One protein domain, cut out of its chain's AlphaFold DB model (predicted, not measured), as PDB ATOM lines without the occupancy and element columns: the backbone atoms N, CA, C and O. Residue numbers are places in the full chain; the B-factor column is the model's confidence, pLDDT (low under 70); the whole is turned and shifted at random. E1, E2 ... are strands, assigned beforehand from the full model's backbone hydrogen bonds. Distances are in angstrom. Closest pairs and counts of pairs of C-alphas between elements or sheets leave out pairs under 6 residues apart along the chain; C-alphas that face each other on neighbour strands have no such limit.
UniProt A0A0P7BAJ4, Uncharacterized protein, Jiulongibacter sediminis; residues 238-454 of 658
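This is residues 238 to 454 of the 658 residues of an uncharacterized protein of Jiulongibacter sediminis (UniProt A0A0P7BAJ4). The chain winds in stacked turns, a three-sided solenoid of parallel strands whose stacking makes the longest axis. One flat wall is E2 E5 E8 E11 E14 E17 E20 E22 E24, in that order; rows E1 E4 E7 E10 E13 E16 E19 and E3 E6 E9 E12 E15 E18 make the other two, joined by the bent strands E21 and E23 at one end. You have 217 printed residues, no named helix and 24 strands, E1 to E24 along the chain, in two parallel sheets; the class is all strand. The whole is compact, with a radius of gyration of the C-alphas of 16.1 A and spans of 44 by 33 by 30 A.

Start at E1, residues 238 to 240, parallel to E4, residues 260 to 262: N 240 and O 261 are 2.9 A apart, within hydrogen-bond range. This branched sheet goes on, neighbour by neighbour, with E7 at 285 to 287, E10 at 316 to 321, E13 at 342 to 347, E16 at 366 to 370 and E19 at 399 to 404. Find E3, residues 249 to 252, parallel to E6, residues 274 to 277, with N 252 and O 276 at 2.8 A; next come E9 at 300 to 303, E12 at 332 to 336, E15 at 357 to 361 and E18 at 387 to 390. At E21, residues 416 to 426, E18 with N 388 to O 416 at 2.8 A and E19 with N 424 to O 401 at 2.8 A lie on one side; E23, residues 437 to 445, lies on the other, with N 419 to O 439 at 2.8 A. E21 bends by 94 degrees at residue 421, and E23 by 84 degrees at 441. The second sheet has edge strands E2, 243 to 246, and E24, 450 to 453; between them run E5 at 268 to 271, E8 at 292 to 295, E11 at 326 to 329, E14 at 351 to 354, E17 at 377 to 382, E20 at 407 to 411 and E22 at 431 to 434. N 246 and O 270 of E2 and E5 are 2.8 A apart. The two sheets form a sandwich, two sheets face to face, their strands at 84 degrees. The closest C-alphas of E13 and E15, Gly 343 and Ile 360, are 5.9 A apart.

Find C-alpha 238 at (93.866, 52.969, 176.924), where E1 begins. E21 spans 23.3 A from C-alpha 416 at (105.613, 25.038, 164.601); E23 spans 20.2 A. E24 ends at C-alpha 453, (112.141, 24.081, 153.135).

The C-alphas farthest apart, Gly 248 and Asn 448, are 47.2 A apart. The printed part has no cut; its one long link, E9 to E10, is residues 304 to 315. Look for pLDDT under 70 at residues 305 to 310, 372 to 376 and 447 to 448.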
ATOM      1  N   MET A 238      92.651  52.538 176.261       95.31
ATOM      2  CA  MET A 238      93.866  52.969 176.924       95.31
ATOM      3  C   MET A 238      94.879  53.508 175.906       95.31
ATOM      4  O   MET A 238      95.249  52.828 174.944       95.31
ATOM      5  N   ALA A 239      95.350  54.726 176.161       95.31
ATOM      6  CA  ALA A 239      96.386  55.420 175.414       95.31
ATOM      7  C   ALA A 239      97.703  55.419 176.200       95.31
ATOM      8  O   ALA A 239      97.759  55.874 177.348       95.31
ATOM      9  N   LEU A 240      98.783  54.950 175.576       96.25
ATOM     10  CA  LEU A 240     100.109  54.895 176.186       96.25
ATOM     11  C   LEU A 240     101.092  55.871 175.530       96.25
ATOM     12  O   LEU A 240     101.511  55.701 174.384       96.25
ATOM     13  N   SER A 241     101.536  56.848 176.319       95.44
ATOM     14  CA  SER A 241     102.674  57.730 176.028       95.44
ATOM     15  C   SER A 241     103.887  57.460 176.937       95.44
ATOM     16  O   SER A 241     104.820  58.263 177.012       95.44
ATOM     17  N   SER A 242     103.889  56.330 177.646       95.69
ATOM     18  CA  SER A 242     104.914  55.928 178.616       95.69
ATOM     19  C   SER A 242     105.336  54.478 178.398       95.69
ATOM     20  O   SER A 242     104.612  53.709 177.771       95.69
ATOM     21  N   ASN A 243     106.488  54.104 178.962       97.69
ATOM     22  CA  ASN A 243     106.732  52.697 179.250       97.69
ATOM     23  C   ASN A 243     105.739  52.216 180.313       97.69
ATOM     24  O   ASN A 243     105.358  52.994 181.200       97.69
ATOM     25  N   PHE A 244     105.339  50.956 180.214       98.50
ATOM     26  CA  PHE A 244     104.319  50.362 181.063       98.50
ATOM     27  C   PHE A 244     104.697  48.926 181.425       98.50
ATOM     28  O   PHE A 244     104.912  48.114 180.527       98.50
ATOM     29  N   ASP A 245     104.726  48.619 182.718       98.69
ATOM     30  CA  ASP A 245     104.915  47.260 183.222       98.69
ATOM     31  C   ASP A 245     103.596  46.743 183.806       98.69
ATOM     32  O   ASP A 245     103.050  47.329 184.744       98.69
ATOM     33  N   ASN A 246     103.083  45.646 183.247       98.62
ATOM     34  CA  ASN A 246     101.871  44.976 183.698       98.62
ATOM     35  C   ASN A 246     102.204  43.669 184.421       98.62
ATOM     36  O   ASN A 246     102.530  42.679 183.771       98.62
ATOM     37  N   TYR A 247     102.087  43.645 185.743       98.44
ATOM     38  CA  TYR A 247     102.227  42.437 186.561       98.44
ATOM     39  C   TYR A 247     100.893  41.870 187.053       98.44
ATOM     40  O   TYR A 247     100.909  40.784 187.621       98.44
ATOM     41  N   GLY A 248      99.786  42.598 186.881       97.56
ATOM     42  CA  GLY A 248      98.439  42.178 187.274       97.56
ATOM     43  C   GLY A 248      97.459  42.183 186.100       97.56
ATOM     44  O   GLY A 248      97.857  42.139 184.934       97.56
ATOM     45  N   ASP A 249      96.165  42.268 186.395       97.44
ATOM     46  CA  ASP A 249      95.127  42.202 185.366       97.44
ATOM     47  C   ASP A 249      94.912  43.568 184.691       97.44
ATOM     48  O   ASP A 249      94.652  44.583 185.344       97.44
ATOM     49  N   LEU A 250      94.968  43.581 183.358       97.62
ATOM     50  CA  LEU A 250      94.554  44.705 182.521       97.62
ATOM     51  C   LEU A 250      93.327  44.301 181.697       97.62
ATOM     52  O   LEU A 250      93.418  43.492 180.772       97.62
ATOM     53  N   VAL A 251      92.170  44.872 182.023       95.25
ATOM     54  CA  VAL A 251      90.875  44.530 181.427       95.25
ATOM     55  C   VAL A 251      90.340  45.711 180.622       95.25
ATOM     56  O   VAL A 251      89.910  46.722 181.171       95.25
ATOM     57  N   LEU A 252      90.338  45.584 179.299       93.44
ATOM     58  CA  LEU A 252      89.914  46.634 178.374       93.44
ATOM     59  C   LEU A 252      88.613  46.204 177.689       93.44
ATOM     60  O   LEU A 252      88.597  45.355 176.798       93.44
ATOM     61  N   GLU A 253      87.495  46.754 178.154       88.62
ATOM     62  CA  GLU A 253      86.141  46.391 177.727       88.62
ATOM     63  C   GLU A 253      85.468  47.424 176.814       88.62
ATOM     64  O   GLU A 253      84.248  47.362 176.616       88.62
ATOM     65  N   ASN A 254      86.269  48.321 176.239       83.25
ATOM     66  CA  ASN A 254      85.844  49.376 175.332       83.25
ATOM     67  C   ASN A 254      84.881  48.847 174.245       83.25
ATOM     68  O   ASN A 254      85.024  47.736 173.722       83.25
ATOM     69  N   SER A 255      83.883  49.654 173.888       77.25
ATOM     70  CA  SER A 255      82.967  49.373 172.776       77.25
ATOM     71  C   SER A 255      83.272  50.165 171.489       77.25
ATOM     72  O   SER A 255      82.886  49.725 170.401       77.25
ATOM     73  N   THR A 256      84.007  51.278 171.574       78.94
ATOM     74  CA  THR A 256      84.319  52.230 170.496       78.94
ATOM     75  C   THR A 256      85.789  52.657 170.440       78.94
ATOM     76  O   THR A 256      86.355  53.124 171.414       78.94
ATOM     77  N   GLY A 257      86.420  52.617 169.265       86.06
ATOM     78  CA  GLY A 257      87.847  52.952 169.155       86.06
ATOM     79  C   GLY A 257      88.746  51.803 169.612       86.06
ATOM     80  O   GLY A 257      88.289  50.670 169.777       86.06
ATOM     81  N   ASN A 258      90.043  52.061 169.758       90.69
ATOM     82  CA  ASN A 258      91.005  51.003 170.059       90.69
ATOM     83  C   ASN A 258      90.991  50.666 171.552       90.69
ATOM     84  O   ASN A 258      90.834  51.566 172.370       90.69
ATOM     85  N   ASN A 259      91.185  49.399 171.936       92.81
ATOM     86  CA  ASN A 259      91.362  49.066 173.355       92.81
ATOM     87  C   ASN A 259      92.715  49.551 173.861       92.81
ATOM     88  O   ASN A 259      92.790  50.115 174.942       92.81
ATOM     89  N   LEU A 260      93.772  49.308 173.090       95.38
ATOM     90  CA  LEU A 260      95.134  49.677 173.447       95.38
ATOM     91  C   LEU A 260      95.813  50.326 172.249       95.38
ATOM     92  O   LEU A 260      95.871  49.734 171.168       95.38
ATOM     93  N   PHE A 261      96.351  51.526 172.440       95.06
ATOM     94  CA  PHE A 261      97.158  52.191 171.426       95.06
ATOM     95  C   PHE A 261      98.287  53.020 172.033       95.06
ATOM     96  O   PHE A 261      98.205  53.499 173.163       95.06
ATOM     97  N   PHE A 262      99.350  53.208 171.254       94.31
ATOM     98  CA  PHE A 262     100.502  54.015 171.643       94.31
ATOM     99  C   PHE A 262     100.425  55.385 170.978       94.31
ATOM    100  O   PHE A 262     100.360  55.495 169.755       94.31
ATOM    101  N   SER A 263     100.435  56.435 171.792       91.00
ATOM    102  CA  SER A 263     100.334  57.833 171.360       91.00
ATOM    103  C   SER A 263     101.692  58.528 171.238       91.00
ATOM    104  O   SER A 263     101.758  59.682 170.816       91.00
ATOM    105  N   SER A 264     102.788  57.850 171.586       90.94
ATOM    106  CA  SER A 264     104.141  58.399 171.473       90.94
ATOM    107  C   SER A 264     105.156  57.336 171.069       90.94
ATOM    108  O   SER A 264     104.993  56.159 171.389       90.94
ATOM    109  N   SER A 265     106.226  57.778 170.408       93.19
ATOM    110  CA  SER A 265     107.195  56.875 169.799       93.19
ATOM    111  C   SER A 265     108.141  56.201 170.796       93.19
ATOM    112  O   SER A 265     108.528  56.800 171.804       93.19
ATOM    113  N   GLY A 266     108.548  54.966 170.480       93.69
ATOM    114  CA  GLY A 266     109.625  54.253 171.176       93.69
ATOM    115  C   GLY A 266     109.262  53.748 172.571       93.69
ATOM    116  O   GLY A 266     110.150  53.571 173.404       93.69
ATOM    117  N   LYS A 267     107.968  53.581 172.861       95.94
ATOM    118  CA  LYS A 267     107.486  53.108 174.163       95.94
ATOM    119  C   LYS A 267     107.411  51.593 174.227       95.94
ATOM    120  O   LYS A 267     107.124  50.933 173.228       95.94
ATOM    121  N   VAL A 268     107.665  51.070 175.422       97.62
ATOM    122  CA  VAL A 268     107.682  49.636 175.703       97.62
ATOM    123  C   VAL A 268     106.559  49.279 176.668       97.62
ATOM    124  O   VAL A 268     106.428  49.895 177.723       97.62
ATOM    125  N   PHE A 269     105.771  48.273 176.311       98.44
ATOM    126  CA  PHE A 269     104.780  47.648 177.181       98.44
ATOM    127  C   PHE A 269     105.243  46.233 177.515       98.44
ATOM    128  O   PHE A 269     105.279  45.375 176.631       98.44
ATOM    129  N   ASN A 270     105.611  45.997 178.770       98.56
ATOM    130  CA  ASN A 270     105.993  44.680 179.263       98.56
ATOM    131  C   ASN A 270     104.798  44.050 179.973       98.56
ATOM    132  O   ASN A 270     104.328  44.564 180.985       98.56
ATOM    133  N   ASN A 271     104.311  42.935 179.446       98.62
ATOM    134  CA  ASN A 271     103.244  42.155 180.042       98.62
ATOM    135  C   ASN A 271     103.799  40.908 180.717       98.62
ATOM    136  O   ASN A 271     104.424  40.082 180.056       98.62
ATOM    137  N   TYR A 272     103.510  40.762 182.004       98.44
ATOM    138  CA  TYR A 272     103.885  39.617 182.828       98.44
ATOM    139  C   TYR A 272     102.670  38.817 183.326       98.44
ATOM    140  O   TYR A 272     102.864  37.759 183.917       98.44
ATOM    141  N   ASP A 273     101.441  39.288 183.081       97.50
ATOM    142  CA  ASP A 273     100.202  38.603 183.473       97.50
ATOM    143  C   ASP A 273      99.116  38.753 182.387       97.50
ATOM    144  O   ASP A 273      99.402  38.544 181.202       97.50
ATOM    145  N   ASN A 274      97.867  39.081 182.724       96.38
ATOM    146  CA  ASN A 274      96.769  39.063 181.762       96.38
ATOM    147  C   ASN A 274      96.483  40.441 181.173       96.38
ATOM    148  O   ASN A 274      96.207  41.402 181.889       96.38
ATOM    149  N   VAL A 275      96.384  40.480 179.847       97.12
ATOM    150  CA  VAL A 275      95.652  41.517 179.130       97.12
ATOM    151  C   VAL A 275      94.431  40.902 178.464       97.12
ATOM    152  O   VAL A 275      94.521  39.984 177.641       97.12
ATOM    153  N   ILE A 276      93.264  41.403 178.854       93.81
ATOM    154  CA  ILE A 276      91.970  40.857 178.472       93.81
ATOM    155  C   ILE A 276      91.177  41.939 177.751       93.81
ATOM    156  O   ILE A 276      90.935  43.008 178.302       93.81
ATOM    157  N   PHE A 277      90.732  41.648 176.531       89.75
ATOM    158  CA  PHE A 277      90.068  42.631 175.677       89.75
ATOM    159  C   PHE A 277      88.649  42.213 175.294       89.75
ATOM    160  O   PHE A 277      88.372  41.042 175.020       89.75
ATOM    161  N   ARG A 278      87.739  43.178 175.179       86.44
ATOM    162  CA  ARG A 278      86.486  43.027 174.426       86.44
ATOM    163  C   ARG A 278      86.713  43.454 172.981       86.44
ATOM    164  O   ARG A 278      87.440  44.402 172.730       86.44
ATOM    165  N   ASN A 279      86.062  42.798 172.022       80.19
ATOM    166  CA  ASN A 279      86.068  43.304 170.650       80.19
ATOM    167  C   ASN A 279      85.332  44.653 170.550       80.19
ATOM    168  O   ASN A 279      84.153  44.720 170.899       80.19
ATOM    169  N   THR A 280      86.004  45.678 170.024       82.25
ATOM    170  CA  THR A 280      85.452  47.040 169.856       82.25
ATOM    171  C   THR A 280      84.910  47.266 168.440       82.25
ATOM    172  O   THR A 280      84.984  46.378 167.600       82.25
ATOM    173  N   SER A 281      84.368  48.437 168.100       81.94
ATOM    174  CA  SER A 281      84.042  48.768 166.700       81.94
ATOM    175  C   SER A 281      85.262  49.104 165.819       81.94
ATOM    176  O   SER A 281      85.104  49.210 164.602       81.94
ATOM    177  N   SER A 282      86.459  49.220 166.399       88.31
ATOM    178  CA  SER A 282      87.735  49.535 165.736       88.31
ATOM    179  C   SER A 282      88.786  48.448 166.015       88.31
ATOM    180  O   SER A 282      88.443  47.356 166.488       88.31
ATOM    181  N   ASP A 283      90.049  48.703 165.663       90.69
ATOM    182  CA  ASP A 283      91.142  47.754 165.890       90.69
ATOM    183  C   ASP A 283      91.360  47.562 167.393       90.69
ATOM    184  O   ASP A 283      91.421  48.536 168.136       90.69
ATOM    185  N   ASN A 284      91.483  46.326 167.890       90.25
ATOM    186  CA  ASN A 284      91.588  46.151 169.347       90.25
ATOM    187  C   ASN A 284      92.927  46.669 169.874       90.25
ATOM    188  O   ASN A 284      92.959  47.445 170.827       90.25
ATOM    189  N   VAL A 285      94.020  46.245 169.248       94.44
ATOM    190  CA  VAL A 285      95.367  46.693 169.596       94.44
ATOM    191  C   VAL A 285      95.977  47.366 168.381       94.44
ATOM    192  O   VAL A 285      96.121  46.742 167.330       94.44
ATOM    193  N   PHE A 286      96.358  48.630 168.535       94.50
ATOM    194  CA  PHE A 286      97.076  49.385 167.519       94.50
ATOM    195  C   PHE A 286      98.483  49.707 168.013       94.50
ATOM    196  O   PHE A 286      98.692  50.548 168.892       94.50
ATOM    197  N   LEU A 287      99.460  49.028 167.428       94.38
ATOM    198  CA  LEU A 287     100.868  49.197 167.719       94.38
ATOM    199  C   LEU A 287     101.518  49.961 166.558       94.38
ATOM    200  O   LEU A 287     101.680  49.422 165.469       94.38
ATOM    201  N   GLY A 288     101.874  51.222 166.792       89.38
ATOM    202  CA  GLY A 288     102.538  52.092 165.818       89.38
ATOM    203  C   GLY A 288     103.698  52.858 166.443       89.38
ATOM    204  O   GLY A 288     104.010  52.674 167.620       89.38
ATOM    205  N   THR A 289     104.314  53.774 165.693       88.94
ATOM    206  CA  THR A 289     105.302  54.734 166.226       88.94
ATOM    207  C   THR A 289     106.577  54.105 166.821       88.94
ATOM    208  O   THR A 289     107.172  54.661 167.741       88.94
ATOM    209  N   ALA A 290     107.052  52.968 166.312       92.88
ATOM    210  CA  ALA A 290     108.197  52.238 166.878       92.88
ATOM    211  C   ALA A 290     107.967  51.749 168.325       92.88
ATOM    212  O   ALA A 290     108.903  51.655 169.121       92.88
ATOM    213  N   ALA A 291     106.713  51.482 168.698       95.62
ATOM    214  CA  ALA A 291     106.378  50.895 169.990       95.62
ATOM    215  C   ALA A 291     106.672  49.386 170.020       95.62
ATOM    216  O   ALA A 291     106.626  48.698 168.998       95.62
ATOM    217  N   THR A 292     106.960  48.855 171.208       97.38
ATOM    218  CA  THR A 292     107.194  47.421 171.415       97.38
ATOM    219  C   THR A 292     106.294  46.876 172.516       97.38
ATOM    220  O   THR A 292     106.265  47.421 173.617       97.38
ATOM    221  N   ILE A 293     105.596  45.777 172.232       98.38
ATOM    222  CA  ILE A 293     104.939  44.946 173.244       98.38
ATOM    223  C   ILE A 293     105.807  43.708 173.478       98.38
ATOM    224  O   ILE A 293     106.121  42.997 172.523       98.38
ATOM    225  N   TYR A 294     106.145  43.438 174.738       98.50
ATOM    226  CA  TYR A 294     106.681  42.162 175.204       98.50
ATOM    227  C   TYR A 294     105.590  41.424 175.981       98.50
ATOM    228  O   TYR A 294     105.166  41.885 177.035       98.50
ATOM    229  N   ASN A 295     105.131  40.286 175.473       98.50
ATOM    230  CA  ASN A 295     104.278  39.356 176.201       98.50
ATOM    231  C   ASN A 295     105.140  38.225 176.761       98.50
ATOM    232  O   ASN A 295     105.471  37.294 176.028       98.50
ATOM    233  N   HIS A 296     105.544  38.335 178.026       98.50
ATOM    234  CA  HIS A 296     106.492  37.414 178.646       98.50
ATOM    235  C   HIS A 296     105.915  36.015 178.873       98.50
ATOM    236  O   HIS A 296     104.707  35.784 178.824       98.50
ATOM    237  N   SER A 297     106.804  35.063 179.155       96.88
ATOM    238  CA  SER A 297     106.407  33.704 179.519       96.88
ATOM    239  C   SER A 297     105.454  33.700 180.722       96.88
ATOM    240  O   SER A 297     105.699  34.368 181.725       96.88
ATOM    241  N   GLY A 298     104.356  32.949 180.610       95.38
ATOM    242  CA  GLY A 298     103.277  32.901 181.604       95.38
ATOM    243  C   GLY A 298     102.219  34.002 181.463       95.38
ATOM    244  O   GLY A 298     101.122  33.839 181.990       95.38
ATOM    245  N   ALA A 299     102.507  35.067 180.711       97.94
ATOM    246  CA  ALA A 299     101.574  36.155 180.450       97.94
ATOM    247  C   ALA A 299     100.599  35.807 179.307       97.94
ATOM    248  O   ALA A 299     100.885  34.951 178.459       97.94
ATOM    249  N   SER A 300      99.439  36.470 179.267       97.06
ATOM    250  CA  SER A 300      98.425  36.237 178.233       97.06
ATOM    251  C   SER A 300      97.844  37.511 177.613       97.06
ATOM    252  O   SER A 300      97.523  38.465 178.311       97.06
ATOM    253  N   PHE A 301      97.644  37.495 176.293       95.06
ATOM    254  CA  PHE A 301      96.780  38.409 175.540       95.06
ATOM    255  C   PHE A 301      95.574  37.614 175.039       95.06
ATOM    256  O   PHE A 301      95.737  36.668 174.264       95.06
ATOM    257  N   ARG A 302      94.360  37.961 175.480       92.44
ATOM    258  CA  ARG A 302      93.156  37.169 175.169       92.44
ATOM    259  C   ARG A 302      91.869  37.984 175.135       92.44
ATOM    260  O   ARG A 302      91.795  39.099 175.643       92.44
ATOM    261  N   TYR A 303      90.818  37.390 174.579       85.75
ATOM    262  CA  TYR A 303      89.488  37.996 174.512       85.75
ATOM    263  C   TYR A 303      88.570  37.604 175.672       85.75
ATOM    264  O   TYR A 303      88.567  36.458 176.123       85.75
ATOM    265  N   LEU A 304      87.691  38.526 176.074       80.94
ATOM    266  CA  LEU A 304      86.575  38.245 176.977       80.94
ATOM    267  C   LEU A 304      85.569  37.286 176.325       80.94
ATOM    268  O   LEU A 304      85.079  37.584 175.237       80.94
ATOM    269  N   PRO A 305      85.162  36.182 176.977       64.81
ATOM    270  CA  PRO A 305      84.410  35.079 176.364       64.81
ATOM    271  C   PRO A 305      83.013  35.434 175.811       64.81
ATOM    272  O   PRO A 305      82.559  34.797 174.866       64.81
ATOM    273  N   ASN A 306      82.339  36.493 176.276       60.69
ATOM    274  CA  ASN A 306      80.864  36.524 176.216       60.69
ATOM    275  C   ASN A 306      80.190  37.649 175.406       60.69
ATOM    276  O   ASN A 306      78.973  37.789 175.497       60.69
ATOM    277  N   LEU A 307      80.906  38.433 174.592       62.12
ATOM    278  CA  LEU A 307      80.278  39.500 173.793       62.12
ATOM    279  C   LEU A 307      80.672  39.410 172.314       62.12
ATOM    280  O   LEU A 307      81.849  39.251 171.977       62.12
ATOM    281  N   LEU A 308      79.672  39.448 171.429       60.19
ATOM    282  CA  LEU A 308      79.857  39.405 169.977       60.19
ATOM    283  C   LEU A 308      79.799  40.837 169.426       60.19
ATOM    284  O   LEU A 308      78.754  41.476 169.562       60.19
ATOM    285  N   PRO A 309      80.874  41.346 168.803       62.09
ATOM    286  CA  PRO A 309      80.827  42.632 168.117       62.09
ATOM    287  C   PRO A 309      79.959  42.531 166.842       62.09
ATOM    288  O   PRO A 309      79.724  41.426 166.331       62.09
ATOM    289  N   PRO A 310      79.494  43.662 166.282       67.69
ATOM    290  CA  PRO A 310      78.970  43.683 164.918       67.69
ATOM    291  C   PRO A 310      80.039  43.208 163.913       67.69
ATOM    292  O   PRO A 310      81.238  43.306 164.172       67.69
ATOM    293  N   LEU A 311      79.599  42.665 162.769       73.19
ATOM    294  CA  LEU A 311      80.500  42.312 161.667       73.19
ATOM    295  C   LEU A 311      81.110  43.598 161.099       73.19
ATOM    296  O   LEU A 311      80.386  44.385 160.493       73.19
ATOM    297  N   ASN A 312      82.422  43.763 161.260       81.06
ATOM    298  CA  ASN A 312      83.192  44.886 160.737       81.06
ATOM    299  C   ASN A 312      84.364  44.337 159.909       81.06
ATOM    300  O   ASN A 312      85.431  44.063 160.465       81.06
ATOM    301  N   PRO A 313      84.171  44.137 158.592       78.81
ATOM    302  CA  PRO A 313      85.265  43.798 157.688       78.81
ATOM    303  C   PRO A 313      86.355  44.880 157.730       78.81
ATOM    304  O   PRO A 313      86.051  46.049 157.963       78.81
ATOM    305  N   ASP A 314      87.609  44.484 157.506       85.12
ATOM    306  CA  ASP A 314      88.800  45.358 157.538       85.12
ATOM    307  C   ASP A 314      89.095  46.059 158.885       85.12
ATOM    308  O   ASP A 314      89.921  46.971 158.944       85.12
ATOM    309  N   VAL A 315      88.475  45.598 159.973       90.88
ATOM    310  CA  VAL A 315      88.913  45.869 161.348       90.88
ATOM    311  C   VAL A 315      89.714  44.671 161.849       90.88
ATOM    312  O   VAL A 315      89.332  43.532 161.582       90.88
ATOM    313  N   PHE A 316      90.797  44.906 162.587       92.44
ATOM    314  CA  PHE A 316      91.743  43.868 162.985       92.44
ATOM    315  C   PHE A 316      91.767  43.630 164.501       92.44
ATOM    316  O   PHE A 316      91.508  44.509 165.329       92.44
ATOM    317  N   GLY A 317      92.097  42.403 164.894       92.44
ATOM    318  CA  GLY A 317      92.471  42.070 166.265       92.44
ATOM    319  C   GLY A 317      93.744  42.788 166.708       92.44
ATOM    320  O   GLY A 317      93.792  43.352 167.799       92.44
ATOM    321  N   LEU A 318      94.747  42.817 165.833       95.44
ATOM    322  CA  LEU A 318      96.027  43.474 166.071       95.44
ATOM    323  C   LEU A 318      96.512  44.167 164.801       95.44
ATOM    324  O   LEU A 318      96.557  43.563 163.728       95.44
ATOM    325  N   VAL A 319      96.939  45.415 164.944       95.12
ATOM    326  CA  VAL A 319      97.632  46.171 163.904       95.12
ATOM    327  C   VAL A 319      99.042  46.496 164.374       95.12
ATOM    328  O   VAL A 319      99.220  47.044 165.458       95.12
ATOM    329  N   ILE A 320     100.037  46.175 163.549       94.19
ATOM    330  CA  ILE A 320     101.452  46.486 163.764       94.19
ATOM    331  C   ILE A 320     101.929  47.340 162.594       94.19
ATOM    332  O   ILE A 320     101.918  46.906 161.441       94.19
ATOM    333  N   GLN A 321     102.344  48.563 162.889       90.81
ATOM    334  CA  GLN A 321     102.639  49.582 161.896       90.81
ATOM    335  C   GLN A 321     103.976  50.278 162.189       90.81
ATOM    336  O   GLN A 321     104.325  50.502 163.340       90.81
ATOM    337  N   ASP A 322     104.656  50.727 161.134       87.56
ATOM    338  CA  ASP A 322     105.895  51.518 161.150       87.56
ATOM    339  C   ASP A 322     107.160  50.715 161.478       87.56
ATOM    340  O   ASP A 322     107.129  49.576 161.948       87.56
ATOM    341  N   ALA A 323     108.302  51.333 161.175       85.00
ATOM    342  CA  ALA A 323     109.600  50.738 161.416       85.00
ATOM    343  C   ALA A 323     109.887  50.612 162.904       85.00
ATOM    344  O   ALA A 323     109.491  51.458 163.700       85.00
ATOM    345  N   ASP A 324     110.602  49.540 163.240       86.81
ATOM    346  CA  ASP A 324     111.035  49.212 164.599       86.81
ATOM    347  C   ASP A 324     109.893  48.895 165.576       86.81
ATOM    348  O   ASP A 324     110.147  48.628 166.749       86.81
ATOM    349  N   THR A 325     108.658  48.823 165.080       93.62
ATOM    350  CA  THR A 325     107.489  48.394 165.838       93.62
ATOM    351  C   THR A 325     107.443  46.872 165.953       93.62
ATOM    352  O   THR A 325     107.552  46.159 164.949       93.62
ATOM    353  N   ARG A 326     107.291  46.351 167.176       95.75
ATOM    354  CA  ARG A 326     107.453  44.914 167.452       95.75
ATOM    355  C   ARG A 326     106.401  44.373 168.408       95.75
ATOM    356  O   ARG A 326     106.215  44.909 169.496       95.75
ATOM    357  N   PHE A 327     105.795  43.252 168.040       97.75
ATOM    358  CA  PHE A 327     105.072  42.398 168.977       97.75
ATOM    359  C   PHE A 327     105.925  41.163 169.267       97.75
ATOM    360  O   PHE A 327     106.207  40.383 168.357       97.75
ATOM    361  N   ILE A 328     106.374  41.011 170.509       98.31
ATOM    362  CA  ILE A 328     107.264  39.932 170.943       98.31
ATOM    363  C   ILE A 328     106.494  39.046 171.917       98.31
ATOM    364  O   ILE A 328     106.049  39.522 172.956       98.31
ATOM    365  N   ASN A 329     106.325  37.771 171.575       98.62
ATOM    366  CA  ASN A 329     105.538  36.810 172.338       98.62
ATOM    367  C   ASN A 329     106.393  35.645 172.851       98.62
ATOM    368  O   ASN A 329     106.982  34.907 172.065       98.62
ATOM    369  N   GLU A 330     106.403  35.458 174.165       98.50
ATOM    370  CA  GLU A 330     106.981  34.322 174.901       98.50
ATOM    371  C   GLU A 330     105.905  33.570 175.716       98.50
ATOM    372  O   GLU A 330     106.149  32.468 176.206       98.50
ATOM    373  N   GLY A 331     104.724  34.177 175.893       98.00
ATOM    374  CA  GLY A 331     103.556  33.611 176.572       98.00
ATOM    375  C   GLY A 331     102.457  33.176 175.599       98.00
ATOM    376  O   GLY A 331     102.734  32.638 174.528       98.00
ATOM    377  N   LEU A 332     101.199  33.419 175.974       98.00
ATOM    378  CA  LEU A 332     100.021  33.146 175.144       98.00
ATOM    379  C   LEU A 332      99.500  34.431 174.488       98.00
ATOM    380  O   LEU A 332      99.084  35.356 175.180       98.00
ATOM    381  N   ALA A 333      99.423  34.469 173.165       97.88
ATOM    382  CA  ALA A 333      98.762  35.517 172.396       97.88
ATOM    383  C   ALA A 333      97.617  34.903 171.581       97.88
ATOM    384  O   ALA A 333      97.818  34.381 170.488       97.88
ATOM    385  N   SER A 334      96.402  34.945 172.125       95.25
ATOM    386  CA  SER A 334      95.221  34.321 171.526       95.25
ATOM    387  C   SER A 334      94.282  35.365 170.935       95.25
ATOM    388  O   SER A 334      93.425  35.932 171.622       95.25
ATOM    389  N   PHE A 335      94.390  35.551 169.624       92.88
ATOM    390  CA  PHE A 335      93.562  36.449 168.847       92.88
ATOM    391  C   PHE A 335      92.331  35.739 168.255       92.88
ATOM    392  O   PHE A 335      92.333  35.261 167.123       92.88
ATOM    393  N   ASP A 336      91.240  35.716 169.017       89.50
ATOM    394  CA  ASP A 336      89.947  35.156 168.614       89.50
ATOM    395  C   ASP A 336      88.973  36.210 168.052       89.50
ATOM    396  O   ASP A 336      88.351  36.988 168.783       89.50
ATOM    397  N   MET A 337      88.803  36.205 166.730       88.38
ATOM    398  CA  MET A 337      88.027  37.219 166.005       88.38
ATOM    399  C   MET A 337      86.519  36.935 165.946       88.38
ATOM    400  O   MET A 337      85.744  37.784 165.485       88.38
ATOM    401  N   ARG A 338      86.080  35.756 166.410       85.62
ATOM    402  CA  ARG A 338      84.660  35.352 166.527       85.62
ATOM    403  C   ARG A 338      83.828  35.496 165.263       85.62
ATOM    404  O   ARG A 338      82.622  35.738 165.326       85.62
ATOM    405  N   SER A 339      84.470  35.370 164.118       86.81
ATOM    406  CA  SER A 339      83.856  35.440 162.800       86.81
ATOM    407  C   SER A 339      83.295  36.818 162.445       86.81
ATOM    408  O   SER A 339      82.378  36.916 161.628       86.81
ATOM    409  N   LYS A 340      83.788  37.887 163.087       84.25
ATOM    410  CA  LYS A 340      83.261  39.254 162.921       84.25
ATOM    411  C   LYS A 340      84.266  40.271 162.398       84.25
ATOM    412  O   LYS A 340      83.856  41.391 162.106       84.25
ATOM    413  N   ARG A 341      85.547  39.921 162.324       89.62
ATOM    414  CA  ARG A 341      86.635  40.829 161.942       89.62
ATOM    415  C   ARG A 341      87.851  40.056 161.442       89.62
ATOM    416  O   ARG A 341      87.860  38.827 161.509       89.62
ATOM    417  N   GLU A 342      88.855  40.775 160.975       93.56
ATOM    418  CA  GLU A 342      90.116  40.213 160.499       93.56
ATOM    419  C   GLU A 342      91.098  39.980 161.654       93.56
ATOM    420  O   GLU A 342      90.969  40.590 162.713       93.56
ATOM    421  N   GLY A 343      92.075  39.092 161.469       94.88
ATOM    422  CA  GLY A 343      93.035  38.723 162.508       94.88
ATOM    423  C   GLY A 343      94.074  39.810 162.774       94.88
ATOM    424  O   GLY A 343      93.882  40.692 163.609       94.88
ATOM    425  N   VAL A 344      95.204  39.740 162.080       96.06
ATOM    426  CA  VAL A 344      96.383  40.573 162.309       96.06
ATOM    427  C   VAL A 344      96.802  41.262 161.016       96.06
ATOM    428  O   VAL A 344      96.884  40.639 159.956       96.06
ATOM    429  N   LYS A 345      97.113  42.553 161.105       94.69
ATOM    430  CA  LYS A 345      97.682  43.336 160.009       94.69
ATOM    431  C   LYS A 345      99.050  43.873 160.401       94.69
ATOM    432  O   LYS A 345      99.159  44.615 161.370       94.69
ATOM    433  N   ALA A 346     100.075  43.566 159.613       92.19
ATOM    434  CA  ALA A 346     101.429  44.067 159.832       92.19
ATOM    435  C   ALA A 346     101.974  44.776 158.586       92.19
ATOM    436  O   ALA A 346     102.012  44.212 157.492       92.19
ATOM    437  N   PHE A 347     102.393  46.030 158.723       88.25
ATOM    438  CA  PHE A 347     102.880  46.827 157.601       88.25
ATOM    439  C   PHE A 347     103.892  47.882 158.030       88.25
ATOM    440  O   PHE A 347     104.141  48.110 159.210       88.25
ATOM    441  N   GLY A 348     104.515  48.534 157.047       84.38
ATOM    442  CA  GLY A 348     105.433  49.634 157.323       84.38
ATOM    443  C   GLY A 348     106.689  49.218 158.086       84.38
ATOM    444  O   GLY A 348     107.299  50.088 158.689       84.38
ATOM    445  N   ARG A 349     107.114  47.946 157.996       85.69
ATOM    446  CA  ARG A 349     108.256  47.357 158.729       85.69
ATOM    447  C   ARG A 349     107.954  46.914 160.173       85.69
ATOM    448  O   ARG A 349     108.888  46.636 160.922       85.69
ATOM    449  N   GLY A 350     106.671  46.794 160.523       89.81
ATOM    450  CA  GLY A 350     106.216  46.145 161.752       89.81
ATOM    451  C   GLY A 350     106.482  44.637 161.750       89.81
ATOM    452  O   GLY A 350     106.384  43.997 160.706       89.81
ATOM    453  N   MET A 351     106.821  44.070 162.909       92.75
ATOM    454  CA  MET A 351     107.294  42.686 163.013       92.75
ATOM    455  C   MET A 351     106.663  41.928 164.183       92.75
ATOM    456  O   MET A 351     106.465  42.482 165.268       92.75
ATOM    457  N   ILE A 352     106.425  40.633 163.971       96.94
ATOM    458  CA  ILE A 352     106.052  39.669 165.007       96.94
ATOM    459  C   ILE A 352     107.252  38.763 165.291       96.94
ATOM    460  O   ILE A 352     107.836  38.186 164.372       96.94
ATOM    461  N   ILE A 353     107.619  38.631 166.563       97.81
ATOM    462  CA  ILE A 353     108.579  37.630 167.037       97.81
ATOM    463  C   ILE A 353     107.832  36.722 168.005       97.81
ATOM    464  O   ILE A 353     107.304  37.196 169.006       97.81
ATOM    465  N   ASN A 354     107.786  35.432 167.713       98.56
ATOM    466  CA  ASN A 354     107.105  34.444 168.530       98.56
ATOM    467  C   ASN A 354     108.087  33.382 169.027       98.56
ATOM    468  O   ASN A 354     108.915  32.888 168.269       98.56
ATOM    469  N   SER A 355     107.975  33.035 170.301       97.81
ATOM    470  CA  SER A 355     108.624  31.890 170.951       97.81
ATOM    471  C   SER A 355     107.700  31.182 171.952       97.81
ATOM    472  O   SER A 355     108.086  30.166 172.521       97.81
ATOM    473  N   GLY A 356     106.482  31.709 172.146       98.00
ATOM    474  CA  GLY A 356     105.390  31.086 172.893       98.00
ATOM    475  C   GLY A 356     104.272  30.607 171.963       98.00
ATOM    476  O   GLY A 356     104.530  30.180 170.839       98.00
ATOM    477  N   GLU A 357     103.025  30.712 172.412       98.38
ATOM    478  CA  GLU A 357     101.831  30.321 171.653       98.38
ATOM    479  C   GLU A 357     101.150  31.558 171.056       98.38
ATOM    480  O   GLU A 357     100.765  32.472 171.788       98.38
ATOM    481  N   PHE A 358     101.001  31.607 169.732       98.44
ATOM    482  CA  PHE A 358     100.337  32.689 169.007       98.44
ATOM    483  C   PHE A 358      99.231  32.115 168.122       98.44
ATOM    484  O   PHE A 358      99.510  31.463 167.119       98.44
ATOM    485  N   ASN A 359      97.977  32.410 168.457       97.31
ATOM    486  CA  ASN A 359      96.807  31.866 167.774       97.31
ATOM    487  C   ASN A 359      96.000  32.984 167.117       97.31
ATOM    488  O   ASN A 359      95.598  33.933 167.787       97.31
ATOM    489  N   ILE A 360      95.692  32.843 165.833       96.75
ATOM    490  CA  ILE A 360      94.713  33.664 165.117       96.75
ATOM    491  C   ILE A 360      93.557  32.747 164.735       96.75
ATOM    492  O   ILE A 360      93.690  31.926 163.832       96.75
ATOM    493  N   SER A 361      92.422  32.877 165.419       92.88
ATOM    494  CA  SER A 361      91.291  31.959 165.250       92.88
ATOM    495  C   SER A 361      90.008  32.654 164.832       92.88
ATOM    496  O   SER A 361      89.744  33.789 165.250       92.88
ATOM    497  N   ARG A 362      89.166  31.935 164.080       89.75
ATOM    498  CA  ARG A 362      87.821  32.380 163.689       89.75
ATOM    499  C   ARG A 362      87.801  33.776 163.055       89.75
ATOM    500  O   ARG A 362      86.921  34.575 163.368       89.75
ATOM    501  N   TYR A 363      88.768  34.122 162.212       92.75
ATOM    502  CA  TYR A 363      88.768  35.405 161.497       92.75
ATOM    503  C   TYR A 363      87.770  35.398 160.335       92.75
ATOM    504  O   TYR A 363      87.333  34.350 159.863       92.75
ATOM    505  N   TYR A 364      87.335  36.586 159.916       91.88
ATOM    506  CA  TYR A 364      86.284  36.724 158.913       91.88
ATOM    507  C   TYR A 364      86.778  36.313 157.526       91.88
ATOM    508  O   TYR A 364      86.277  35.330 156.983       91.88
ATOM    509  N   LYS A 365      87.764  37.034 156.978       92.88
ATOM    510  CA  LYS A 365      88.319  36.778 155.643       92.88
ATOM    511  C   LYS A 365      89.844  36.699 155.622       92.88
ATOM    512  O   LYS A 365      90.394  35.970 154.807       92.88
ATOM    513  N   LYS A 366      90.525  37.446 156.483       94.19
ATOM    514  CA  LYS A 366      91.974  37.636 156.493       94.19
ATOM    515  C   LYS A 366      92.549  37.281 157.867       94.19
ATOM    516  O   LYS A 366      92.201  37.926 158.857       94.19
ATOM    517  N   GLY A 367      93.424  36.279 157.915       96.06
ATOM    518  CA  GLY A 367      94.105  35.817 159.128       96.06
ATOM    519  C   GLY A 367      95.243  36.754 159.517       96.06
ATOM    520  O   GLY A 367      95.044  37.659 160.315       96.06
ATOM    521  N   LEU A 368      96.424  36.575 158.935       96.25
ATOM    522  CA  LEU A 368      97.568  37.480 159.014       96.25
ATOM    523  C   LEU A 368      97.831  38.072 157.631       96.25
ATOM    524  O   LEU A 368      98.082  37.344 156.674       96.25
ATOM    525  N   ILE A 369      97.819  39.397 157.524       93.38
ATOM    526  CA  ILE A 369      98.118  40.086 156.269       93.38
ATOM    527  C   ILE A 369      99.279  41.046 156.412       93.38
ATOM    528  O   ILE A 369      99.520  41.644 157.464       93.38
ATOM    529  N   SER A 370      99.937  41.252 155.282       88.75
ATOM    530  CA  SER A 370     101.022  42.200 155.152       88.75
ATOM    531  C   SER A 370     100.841  43.092 153.927       88.75
ATOM    532  O   SER A 370     100.492  42.614 152.850       88.75
ATOM    533  N   ASP A 371     101.074  44.398 154.076       78.69
ATOM    534  CA  ASP A 371     101.134  45.333 152.941       78.69
ATOM    535  C   ASP A 371     102.582  45.454 152.415       78.69
ATOM    536  O   ASP A 371     103.511  45.071 153.123       78.69
ATOM    537  N   PRO A 372     102.820  45.935 151.176       67.88
ATOM    538  CA  PRO A 372     104.161  45.998 150.583       67.88
ATOM    539  C   PRO A 372     105.199  46.717 151.464       67.88
ATOM    540  O   PRO A 372     104.974  47.846 151.900       67.88
ATOM    541  N   TYR A 373     106.367  46.094 151.670       63.00
ATOM    542  CA  TYR A 373     107.437  46.632 152.522       63.00
ATOM    543  C   TYR A 373     108.469  47.464 151.753       63.00
ATOM    544  O   TYR A 373     108.819  47.203 150.593       63.00
ATOM    545  N   GLY A 374     109.055  48.437 152.450       54.50
ATOM    546  CA  GLY A 374     110.258  49.136 152.017       54.50
ATOM    547  C   GLY A 374     111.534  48.380 152.405       54.50
ATOM    548  O   GLY A 374     112.112  48.705 153.423       54.50
ATOM    549  N   LEU A 375     112.007  47.477 151.527       55.28
ATOM    550  CA  LEU A 375     113.287  46.716 151.577       55.28
ATOM    551  C   LEU A 375     113.334  45.495 152.533       55.28
ATOM    552  O   LEU A 375     113.788  45.613 153.655       55.28
ATOM    553  N   ASN A 376     113.036  44.292 152.013       57.66
ATOM    554  CA  ASN A 376     113.364  42.962 152.575       57.66
ATOM    555  C   ASN A 376     113.191  42.782 154.099       57.66
ATOM    556  O   ASN A 376     114.042  42.168 154.748       57.66
ATOM    557  N   ASP A 377     112.118  43.308 154.671       72.19
ATOM    558  CA  ASP A 377     111.888  43.229 156.108       72.19
ATOM    559  C   ASP A 377     111.199  41.922 156.496       72.19
ATOM    560  O   ASP A 377     110.553  41.243 155.693       72.19
ATOM    561  N   THR A 378     111.377  41.555 157.760       80.06
ATOM    562  CA  THR A 378     110.776  40.343 158.300       80.06
ATOM    563  C   THR A 378     109.422  40.654 158.902       80.06
ATOM    564  O   THR A 378     109.321  41.493 159.791       80.06
ATOM    565  N   LEU A 379     108.409  39.943 158.418       88.25
ATOM    566  CA  LEU A 379     107.057  39.964 158.952       88.25
ATOM    567  C   LEU A 379     106.984  39.156 160.249       88.25
ATOM    568  O   LEU A 379     106.466  39.633 161.256       88.25
ATOM    569  N   LEU A 380     107.506  37.927 160.198       94.19
ATOM    570  CA  LEU A 380     107.376  36.934 161.256       94.19
ATOM    571  C   LEU A 380     108.692  36.179 161.473       94.19
ATOM    572  O   LEU A 380     109.234  35.581 160.541       94.19
ATOM    573  N   TYR A 381     109.153  36.181 162.721       96.56
ATOM    574  CA  TYR A 381     110.140  35.246 163.254       96.56
ATOM    575  C   TYR A 381     109.447  34.316 164.248       96.56
ATOM    576  O   TYR A 381     109.135  34.738 165.359       96.56
ATOM    577  N   ASN A 382     109.208  33.065 163.865       97.81
ATOM    578  CA  ASN A 382     108.794  32.021 164.794       97.81
ATOM    579  C   ASN A 382     110.043  31.255 165.240       97.81
ATOM    580  O   ASN A 382     110.725  30.645 164.418       97.81
ATOM    581  N   THR A 383     110.384  31.366 166.518       95.81
ATOM    582  CA  THR A 383     111.703  31.034 167.065       95.81
ATOM    583  C   THR A 383     111.609  30.067 168.232       95.81
ATOM    584  O   THR A 383     110.563  29.963 168.873       95.81
ATOM    585  N   GLY A 384     112.709  29.375 168.539       92.00
ATOM    586  CA  GLY A 384     112.729  28.419 169.651       92.00
ATOM    587  C   GLY A 384     111.645  27.349 169.484       92.00
ATOM    588  O   GLY A 384     111.529  26.778 168.405       92.00
ATOM    589  N   GLU A 385     110.854  27.096 170.529       93.25
ATOM    590  CA  GLU A 385     109.705  26.166 170.512       93.25
ATOM    591  C   GLU A 385     108.366  26.868 170.196       93.25
ATOM    592  O   GLU A 385     107.298  26.384 170.569       93.25
ATOM    593  N   GLY A 386     108.414  28.027 169.531       97.00
ATOM    594  CA  GLY A 386     107.236  28.839 169.242       97.00
ATOM    595  C   GLY A 386     106.179  28.103 168.418       97.00
ATOM    596  O   GLY A 386     106.478  27.484 167.396       97.00
ATOM    597  N   GLN A 387     104.925  28.221 168.845       97.81
ATOM    598  CA  GLN A 387     103.747  27.711 168.153       97.81
ATOM    599  C   GLN A 387     102.988  28.885 167.547       97.81
ATOM    600  O   GLN A 387     102.530  29.770 168.267       97.81
ATOM    601  N   PHE A 388     102.872  28.907 166.224       98.50
ATOM    602  CA  PHE A 388     102.146  29.935 165.495       98.50
ATOM    603  C   PHE A 388     101.027  29.282 164.690       98.50
ATOM    604  O   PHE A 388     101.281  28.492 163.783       98.50
ATOM    605  N   PHE A 389      99.785  29.606 165.020       97.81
ATOM    606  CA  PHE A 389      98.604  28.970 164.460       97.81
ATOM    607  C   PHE A 389      97.678  30.006 163.830       97.81
ATOM    608  O   PHE A 389      97.308  31.000 164.458       97.81
ATOM    609  N   ILE A 390      97.278  29.752 162.589       97.38
ATOM    610  CA  ILE A 390      96.254  30.507 161.879       97.38
ATOM    611  C   ILE A 390      95.179  29.517 161.425       97.38
ATOM    612  O   ILE A 390      95.455  28.609 160.642       97.38
ATOM    613  N   ASP A 391      93.975  29.706 161.954       93.94
ATOM    614  CA  ASP A 391      92.779  28.888 161.714       93.94
ATOM    615  C   ASP A 391      92.245  29.045 160.277       93.94
ATOM    616  O   ASP A 391      92.824  29.754 159.455       93.94
ATOM    617  N   GLN A 392      91.113  28.416 159.979       91.25
ATOM    618  CA  GLN A 392      90.356  28.645 158.755       91.25
ATOM    619  C   GLN A 392      89.556  29.946 158.795       91.25
ATOM    620  O   GLN A 392      89.023  30.366 159.831       91.25
ATOM    621  N   ALA A 393      89.422  30.577 157.628       91.81
ATOM    622  CA  ALA A 393      88.508  31.689 157.472       91.81
ATOM    623  C   ALA A 393      87.056  31.221 157.566       91.81
ATOM    624  O   ALA A 393      86.693  30.091 157.245       91.81
ATOM    625  N   VAL A 394      86.177  32.145 157.937       90.75
ATOM    626  CA  VAL A 394      84.732  31.876 157.978       90.75
ATOM    627  C   VAL A 394      84.120  31.864 156.578       90.75
ATOM    628  O   VAL A 394      83.082  31.238 156.356       90.75
ATOM    629  N   VAL A 395      84.731  32.584 155.638       89.06
ATOM    630  CA  VAL A 395      84.307  32.637 154.238       89.06
ATOM    631  C   VAL A 395      85.162  31.710 153.380       89.06
ATOM    632  O   VAL A 395      86.356  31.564 153.613       89.06
ATOM    633  N   ALA A 396      84.554  31.110 152.355       85.31
ATOM    634  CA  ALA A 396      85.215  30.118 151.505       85.31
ATOM    635  C   ALA A 396      86.389  30.673 150.669       85.31
ATOM    636  O   ALA A 396      87.234  29.900 150.230       85.31
ATOM    637  N   ASP A 397      86.423  31.986 150.423       85.19
ATOM    638  CA  ASP A 397      87.486  32.704 149.704       85.19
ATOM    639  C   ASP A 397      88.441  33.446 150.658       85.19
ATOM    640  O   ASP A 397      88.998  34.496 150.319       85.19
ATOM    641  N   GLY A 398      88.561  32.950 151.889       89.38
ATOM    642  CA  GLY A 398      89.437  33.515 152.897       89.38
ATOM    643  C   GLY A 398      90.912  33.172 152.697       89.38
ATOM    644  O   GLY A 398      91.285  32.259 151.960       89.38
ATOM    645  N   ILE A 399      91.759  33.969 153.346       92.56
ATOM    646  CA  ILE A 399      93.214  33.851 153.304       92.56
ATOM    647  C   ILE A 399      93.743  33.833 154.733       92.56
ATOM    648  O   ILE A 399      93.575  34.813 155.464       92.56
ATOM    649  N   ALA A 400      94.404  32.741 155.123       94.94
ATOM    650  CA  ALA A 400      95.049  32.635 156.429       94.94
ATOM    651  C   ALA A 400      96.305  33.494 156.489       94.94
ATOM    652  O   ALA A 400      96.455  34.280 157.418       94.94
ATOM    653  N   LEU A 401      97.186  33.404 155.492       95.00
ATOM    654  CA  LEU A 401      98.404  34.207 155.451       95.00
ATOM    655  C   LEU A 401      98.567  34.894 154.097       95.00
ATOM    656  O   LEU A 401      98.762  34.241 153.077       95.00
ATOM    657  N   GLU A 402      98.539  36.227 154.098       92.75
ATOM    658  CA  GLU A 402      98.785  37.053 152.919       92.75
ATOM    659  C   GLU A 402     100.152  37.750 153.012       92.75
ATOM    660  O   GLU A 402     100.349  38.706 153.774       92.75
ATOM    661  N   MET A 403     101.106  37.302 152.191       89.56
ATOM    662  CA  MET A 403     102.439  37.894 152.088       89.56
ATOM    663  C   MET A 403     102.590  38.720 150.808       89.56
ATOM    664  O   MET A 403     102.576  38.185 149.696       89.56
ATOM    665  N   ARG A 404     102.799  40.035 150.957       86.19
ATOM    666  CA  ARG A 404     103.037  40.954 149.825       86.19
ATOM    667  C   ARG A 404     104.508  41.344 149.688       86.19
ATOM    668  O   ARG A 404     105.257  41.243 150.641       86.19
ATOM    669  N   THR A 405     104.949  41.774 148.507       84.06
ATOM    670  CA  THR A 405     106.288  42.338 148.191       84.06
ATOM    671  C   THR A 405     107.236  42.585 149.383       84.06
ATOM    672  O   THR A 405     106.968  43.438 150.230       84.06
ATOM    673  N   ARG A 406     108.411  41.937 149.350       83.62
ATOM    674  CA  ARG A 406     109.560  42.127 150.255       83.62
ATOM    675  C   ARG A 406     109.366  41.680 151.705       83.62
ATOM    676  O   ARG A 406     110.200  42.016 152.539       83.62
ATOM    677  N   ASN A 407     108.328  40.900 151.980       87.12
ATOM    678  CA  ASN A 407     108.153  40.206 153.250       87.12
ATOM    679  C   ASN A 407     109.025  38.959 153.375       87.12
ATOM    680  O   ASN A 407     109.190  38.195 152.418       87.12
ATOM    681  N   ARG A 408     109.519  38.729 154.590       90.38
ATOM    682  CA  ARG A 408     110.183  37.486 154.982       90.38
ATOM    683  C   ARG A 408     109.476  36.811 156.145       90.38
ATOM    684  O   ARG A 408     108.981  37.496 157.037       90.38
ATOM    685  N   LEU A 409     109.474  35.485 156.133       94.12
ATOM    686  CA  LEU A 409     108.995  34.641 157.222       94.12
ATOM    687  C   LEU A 409     110.056  33.588 157.535       94.12
ATOM    688  O   LEU A 409     110.566  32.934 156.622       94.12
ATOM    689  N   TYR A 410     110.365  33.437 158.818       96.44
ATOM    690  CA  TYR A 410     111.303  32.441 159.326       96.44
ATOM    691  C   TYR A 410     110.615  31.566 160.371       96.44
ATOM    692  O   TYR A 410     109.978  32.090 161.286       96.44
ATOM    693  N   ASN A 411     110.749  30.251 160.221       96.81
ATOM    694  CA  ASN A 411     110.294  29.251 161.180       96.81
ATOM    695  C   ASN A 411     111.488  28.388 161.605       96.81
ATOM    696  O   ASN A 411     112.007  27.615 160.795       96.81
ATOM    697  N   ASP A 412     111.937  28.560 162.847       95.06
ATOM    698  CA  ASP A 412     113.117  27.900 163.412       95.06
ATOM    699  C   ASP A 412     112.964  26.369 163.507       95.06
ATOM    700  O   ASP A 412     111.845  25.856 163.539       95.06
ATOM    701  N   PRO A 413     114.072  25.615 163.655       92.25
ATOM    702  CA  PRO A 413     114.053  24.150 163.717       92.25
ATOM    703  C   PRO A 413     113.094  23.530 164.747       92.25
ATOM    704  O   PRO A 413     112.571  22.433 164.523       92.25
ATOM    705  N   CYS A 414     112.878  24.194 165.888       93.38
ATOM    706  CA  CYS A 414     112.027  23.680 166.970       93.38
ATOM    707  C   CYS A 414     110.629  24.312 166.981       93.38
ATOM    708  O   CYS A 414     109.822  23.958 167.834       93.38
ATOM    709  N   ALA A 415     110.324  25.172 166.011       96.12
ATOM    710  CA  ALA A 415     109.089  25.930 165.961       96.12
ATOM    711  C   ALA A 415     108.047  25.267 165.043       96.12
ATOM    712  O   ALA A 415     108.390  24.511 164.123       96.12
ATOM    713  N   ASP A 416     106.777  25.552 165.321       96.62
ATOM    714  CA  ASP A 416     105.613  25.038 164.601       96.62
ATOM    715  C   ASP A 416     104.829  26.199 163.994       96.62
ATOM    716  O   ASP A 416     104.440  27.126 164.706       96.62
ATOM    717  N   LEU A 417     104.575  26.139 162.686       97.69
ATOM    718  CA  LEU A 417     103.722  27.089 161.979       97.69
ATOM    719  C   LEU A 417     102.594  26.350 161.259       97.69
ATOM    720  O   LEU A 417     102.834  25.639 160.288       97.69
ATOM    721  N   VAL A 418     101.360  26.553 161.697       96.81
ATOM    722  CA  VAL A 418     100.181  25.888 161.138       96.81
ATOM    723  C   VAL A 418      99.277  26.919 160.477       96.81
ATOM    724  O   VAL A 418      98.840  27.874 161.117       96.81
ATOM    725  N   ILE A 419      99.007  26.719 159.189       94.94
ATOM    726  CA  ILE A 419      98.172  27.570 158.342       94.94
ATOM    727  C   ILE A 419      97.049  26.690 157.786       94.94
ATOM    728  O   ILE A 419      97.230  26.000 156.784       94.94
ATOM    729  N   GLN A 420      95.884  26.705 158.436       90.00
ATOM    730  CA  GLN A 420      94.778  25.792 158.114       90.00
ATOM    731  C   GLN A 420      93.918  26.229 156.918       90.00
ATOM    732  O   GLN A 420      92.899  25.617 156.644       90.00
ATOM    733  N   ASP A 421      94.290  27.289 156.208       85.69
ATOM    734  CA  ASP A 421      93.574  27.770 155.021       85.69
ATOM    735  C   ASP A 421      94.586  28.015 153.889       85.69
ATOM    736  O   ASP A 421      95.503  27.218 153.670       85.69
ATOM    737  N   SER A 422      94.471  29.127 153.167       88.19
ATOM    738  CA  SER A 422      95.421  29.494 152.124       88.19
ATOM    739  C   SER A 422      96.604  30.346 152.612       88.19
ATOM    740  O   SER A 422      96.459  31.309 153.375       88.19
ATOM    741  N   LEU A 423      97.791  30.015 152.096       90.25
ATOM    742  CA  LEU A 423      98.953  30.897 152.018       90.25
ATOM    743  C   LEU A 423      98.985  31.550 150.630       90.25
ATOM    744  O   LEU A 423      99.234  30.886 149.621       90.25
ATOM    745  N   TYR A 424      98.771  32.863 150.595       89.94
ATOM    746  CA  TYR A 424      98.811  33.676 149.384       89.94
ATOM    747  C   TYR A 424     100.079  34.530 149.330       89.94
ATOM    748  O   TYR A 424     100.368  35.315 150.240       89.94
ATOM    749  N   MET A 425     100.823  34.426 148.227       87.56
ATOM    750  CA  MET A 425     102.088  35.131 148.033       87.56
ATOM    751  C   MET A 425     102.115  35.918 146.718       87.56
ATOM    752  O   MET A 425     102.021  35.352 145.622       87.56
ATOM    753  N   SER A 426     102.313  37.239 146.813       87.00
ATOM    754  CA  SER A 426     102.344  38.130 145.644       87.00
ATOM    755  C   SER A 426     103.379  39.261 145.740       87.00
ATOM    756  O   SER A 426     103.463  40.008 146.718       87.00
ATOM    757  N   GLY A 427     104.174  39.445 144.682       83.38
ATOM    758  CA  GLY A 427     105.088  40.579 144.527       83.38
ATOM    759  C   GLY A 427     106.549  40.184 144.324       83.38
ATOM    760  O   GLY A 427     106.858  39.141 143.773       83.38
ATOM    761  N   ILE A 428     107.486  41.048 144.718       83.62
ATOM    762  CA  ILE A 428     108.929  40.797 144.526       83.62
ATOM    763  C   ILE A 428     109.665  40.687 145.856       83.62
ATOM    764  O   ILE A 428     109.296  41.349 146.819       83.62
ATOM    765  N   GLY A 429     110.750  39.911 145.900       80.94
ATOM    766  CA  GLY A 429     111.629  39.833 147.077       80.94
ATOM    767  C   GLY A 429     110.998  39.149 148.293       80.94
ATOM    768  O   GLY A 429     111.414  39.418 149.415       80.94
ATOM    769  N   LEU A 430     109.987  38.310 148.068       86.62
ATOM    770  CA  LEU A 430     109.364  37.476 149.089       86.62
ATOM    771  C   LEU A 430     110.257  36.280 149.428       86.62
ATOM    772  O   LEU A 430     110.790  35.640 148.516       86.62
ATOM    773  N   ALA A 431     110.386  35.970 150.719       89.25
ATOM    774  CA  ALA A 431     111.107  34.785 151.166       89.25
ATOM    775  C   ALA A 431     110.411  34.067 152.330       89.25
ATOM    776  O   ALA A 431     110.008  34.700 153.303       89.25
ATOM    777  N   VAL A 432     110.333  32.743 152.247       91.94
ATOM    778  CA  VAL A 432     109.907  31.850 153.330       91.94
ATOM    779  C   VAL A 432     111.050  30.881 153.609       91.94
ATOM    780  O   VAL A 432     111.558  30.240 152.686       91.94
ATOM    781  N   GLN A 433     111.466  30.787 154.868       94.50
ATOM    782  CA  GLN A 433     112.445  29.812 155.339       94.50
ATOM    783  C   GLN A 433     111.809  28.963 156.434       94.50
ATOM    784  O   GLN A 433     111.526  29.461 157.523       94.50
ATOM    785  N   ASN A 434     111.584  27.687 156.129       94.12
ATOM    786  CA  ASN A 434     111.081  26.709 157.084       94.12
ATOM    787  C   ASN A 434     112.186  25.729 157.478       94.12
ATOM    788  O   ASN A 434     112.611  24.923 156.654       94.12
ATOM    789  N   GLU A 435     112.617  25.761 158.734       92.94
ATOM    790  CA  GLU A 435     113.519  24.763 159.314       92.94
ATOM    791  C   GLU A 435     112.804  23.836 160.308       92.94
ATOM    792  O   GLU A 435     113.308  22.749 160.585       92.94
ATOM    793  N   GLY A 436     111.640  24.237 160.826       93.69
ATOM    794  CA  GLY A 436     110.827  23.479 161.779       93.69
ATOM    795  C   GLY A 436     109.722  22.641 161.140       93.69
ATOM    796  O   GLY A 436     109.921  22.003 160.105       93.69
ATOM    797  N   TYR A 437     108.554  22.614 161.782       94.62
ATOM    798  CA  TYR A 437     107.332  22.049 161.206       94.62
ATOM    799  C   TYR A 437     106.464  23.169 160.635       94.62
ATOM    800  O   TYR A 437     106.226  24.176 161.301       94.62
ATOM    801  N   MET A 438     105.988  22.981 159.409       95.25
ATOM    802  CA  MET A 438     105.027  23.866 158.768       95.25
ATOM    803  C   MET A 438     103.881  23.047 158.177       95.25
ATOM    804  O   MET A 438     104.121  22.030 157.531       95.25
ATOM    805  N   GLU A 439     102.653  23.510 158.366       94.62
ATOM    806  CA  GLU A 439     101.444  22.935 157.778       94.62
ATOM    807  C   GLU A 439     100.712  23.989 156.956       94.62
ATOM    808  O   GLU A 439     100.544  25.120 157.414       94.62
ATOM    809  N   ILE A 440     100.307  23.624 155.738       90.62
ATOM    810  CA  ILE A 440      99.596  24.507 154.809       90.62
ATOM    811  C   ILE A 440      98.498  23.712 154.106       90.62
ATOM    812  O   ILE A 440      98.781  22.659 153.536       90.62
ATOM    813  N   GLU A 441      97.266  24.222 154.085       85.06
ATOM    814  CA  GLU A 441      96.174  23.574 153.349       85.06
ATOM    815  C   GLU A 441      96.156  23.949 151.866       85.06
ATOM    816  O   GLU A 441      96.083  23.071 151.012       85.06
ATOM    817  N   LYS A 442      96.254  25.240 151.533       81.00
ATOM    818  CA  LYS A 442      96.275  25.715 150.140       81.00
ATOM    819  C   LYS A 442      97.407  26.693 149.905       81.00
ATOM    820  O   LYS A 442      97.758  27.487 150.777       81.00
ATOM    821  N   PHE A 443      97.951  26.676 148.696       79.75
ATOM    822  CA  PHE A 443      99.102  27.493 148.351       79.75
ATOM    823  C   PHE A 443      98.921  28.182 147.002       79.75
ATOM    824  O   PHE A 443      98.719  27.528 145.982       79.75
ATOM    825  N   GLU A 444      99.023  29.511 146.999       80.19
ATOM    826  CA  GLU A 444      98.909  30.334 145.798       80.19
ATOM    827  C   GLU A 444     100.128  31.258 145.658       80.19
ATOM    828  O   GLU A 444     100.247  32.282 146.339       80.19
ATOM    829  N   ILE A 445     101.032  30.921 144.732       73.88
ATOM    830  CA  ILE A 445     102.132  31.797 144.313       73.88
ATOM    831  C   ILE A 445     101.769  32.466 142.989       73.88
ATOM    832  O   ILE A 445     101.550  31.809 141.976       73.88
ATOM    833  N   THR A 446     101.818  33.796 142.958       73.38
ATOM    834  CA  THR A 446     101.605  34.579 141.723       73.38
ATOM    835  C   THR A 446     102.871  35.280 141.216       73.38
ATOM    836  O   THR A 446     102.812  36.106 140.304       73.38
ATOM    837  N   SER A 447     104.037  35.005 141.812       69.00
ATOM    838  CA  SER A 447     105.265  35.772 141.571       69.00
ATOM    839  C   SER A 447     106.557  34.997 141.870       69.00
ATOM    840  O   SER A 447     106.510  33.893 142.391       69.00
ATOM    841  N   ASN A 448     107.725  35.574 141.559       69.38
ATOM    842  CA  ASN A 448     109.024  34.960 141.867       69.38
ATOM    843  C   ASN A 448     109.302  35.006 143.380       69.38
ATOM    844  O   ASN A 448     109.853  35.985 143.896       69.38
ATOM    845  N   VAL A 449     108.916  33.938 144.069       77.00
ATOM    846  CA  VAL A 449     109.082  33.725 145.510       77.00
ATOM    847  C   VAL A 449     110.289  32.819 145.769       77.00
ATOM    848  O   VAL A 449     110.520  31.868 145.029       77.00
ATOM    849  N   SER A 450     111.053  33.084 146.835       86.06
ATOM    850  CA  SER A 450     111.990  32.096 147.384       86.06
ATOM    851  C   SER A 450     111.329  31.379 148.553       86.06
ATOM    852  O   SER A 450     111.163  31.956 149.621       86.06
ATOM    853  N   PHE A 451     110.951  30.123 148.359       88.88
ATOM    854  CA  PHE A 451     110.495  29.264 149.445       88.88
ATOM    855  C   PHE A 451     111.547  28.175 149.649       88.88
ATOM    856  O   PHE A 451     111.788  27.369 148.751       88.88
ATOM    857  N   ASN A 452     112.185  28.168 150.820       91.75
ATOM    858  CA  ASN A 452     113.207  27.197 151.192       91.75
ATOM    859  C   ASN A 452     112.699  26.347 152.361       91.75
ATOM    860  O   ASN A 452     112.517  26.856 153.468       91.75
ATOM    861  N   ASN A 453     112.496  25.056 152.114       91.62
ATOM    862  CA  ASN A 453     112.141  24.081 153.135       91.62
ATOM    863  C   ASN A 453     113.364  23.230 153.500       91.62
ATOM    864  O   ASN A 453     113.889  22.492 152.668       91.62
ATOM    865  N   ALA A 454     113.815  23.322 154.744       90.81
ATOM    866  CA  ALA A 454     114.803  22.432 155.352       90.81
ATOM    867  C   ALA A 454     114.192  21.553 156.456       90.81
ATOM    868  O   ALA A 454     114.803  20.559 156.839       90.81
TER     869      ALA A 454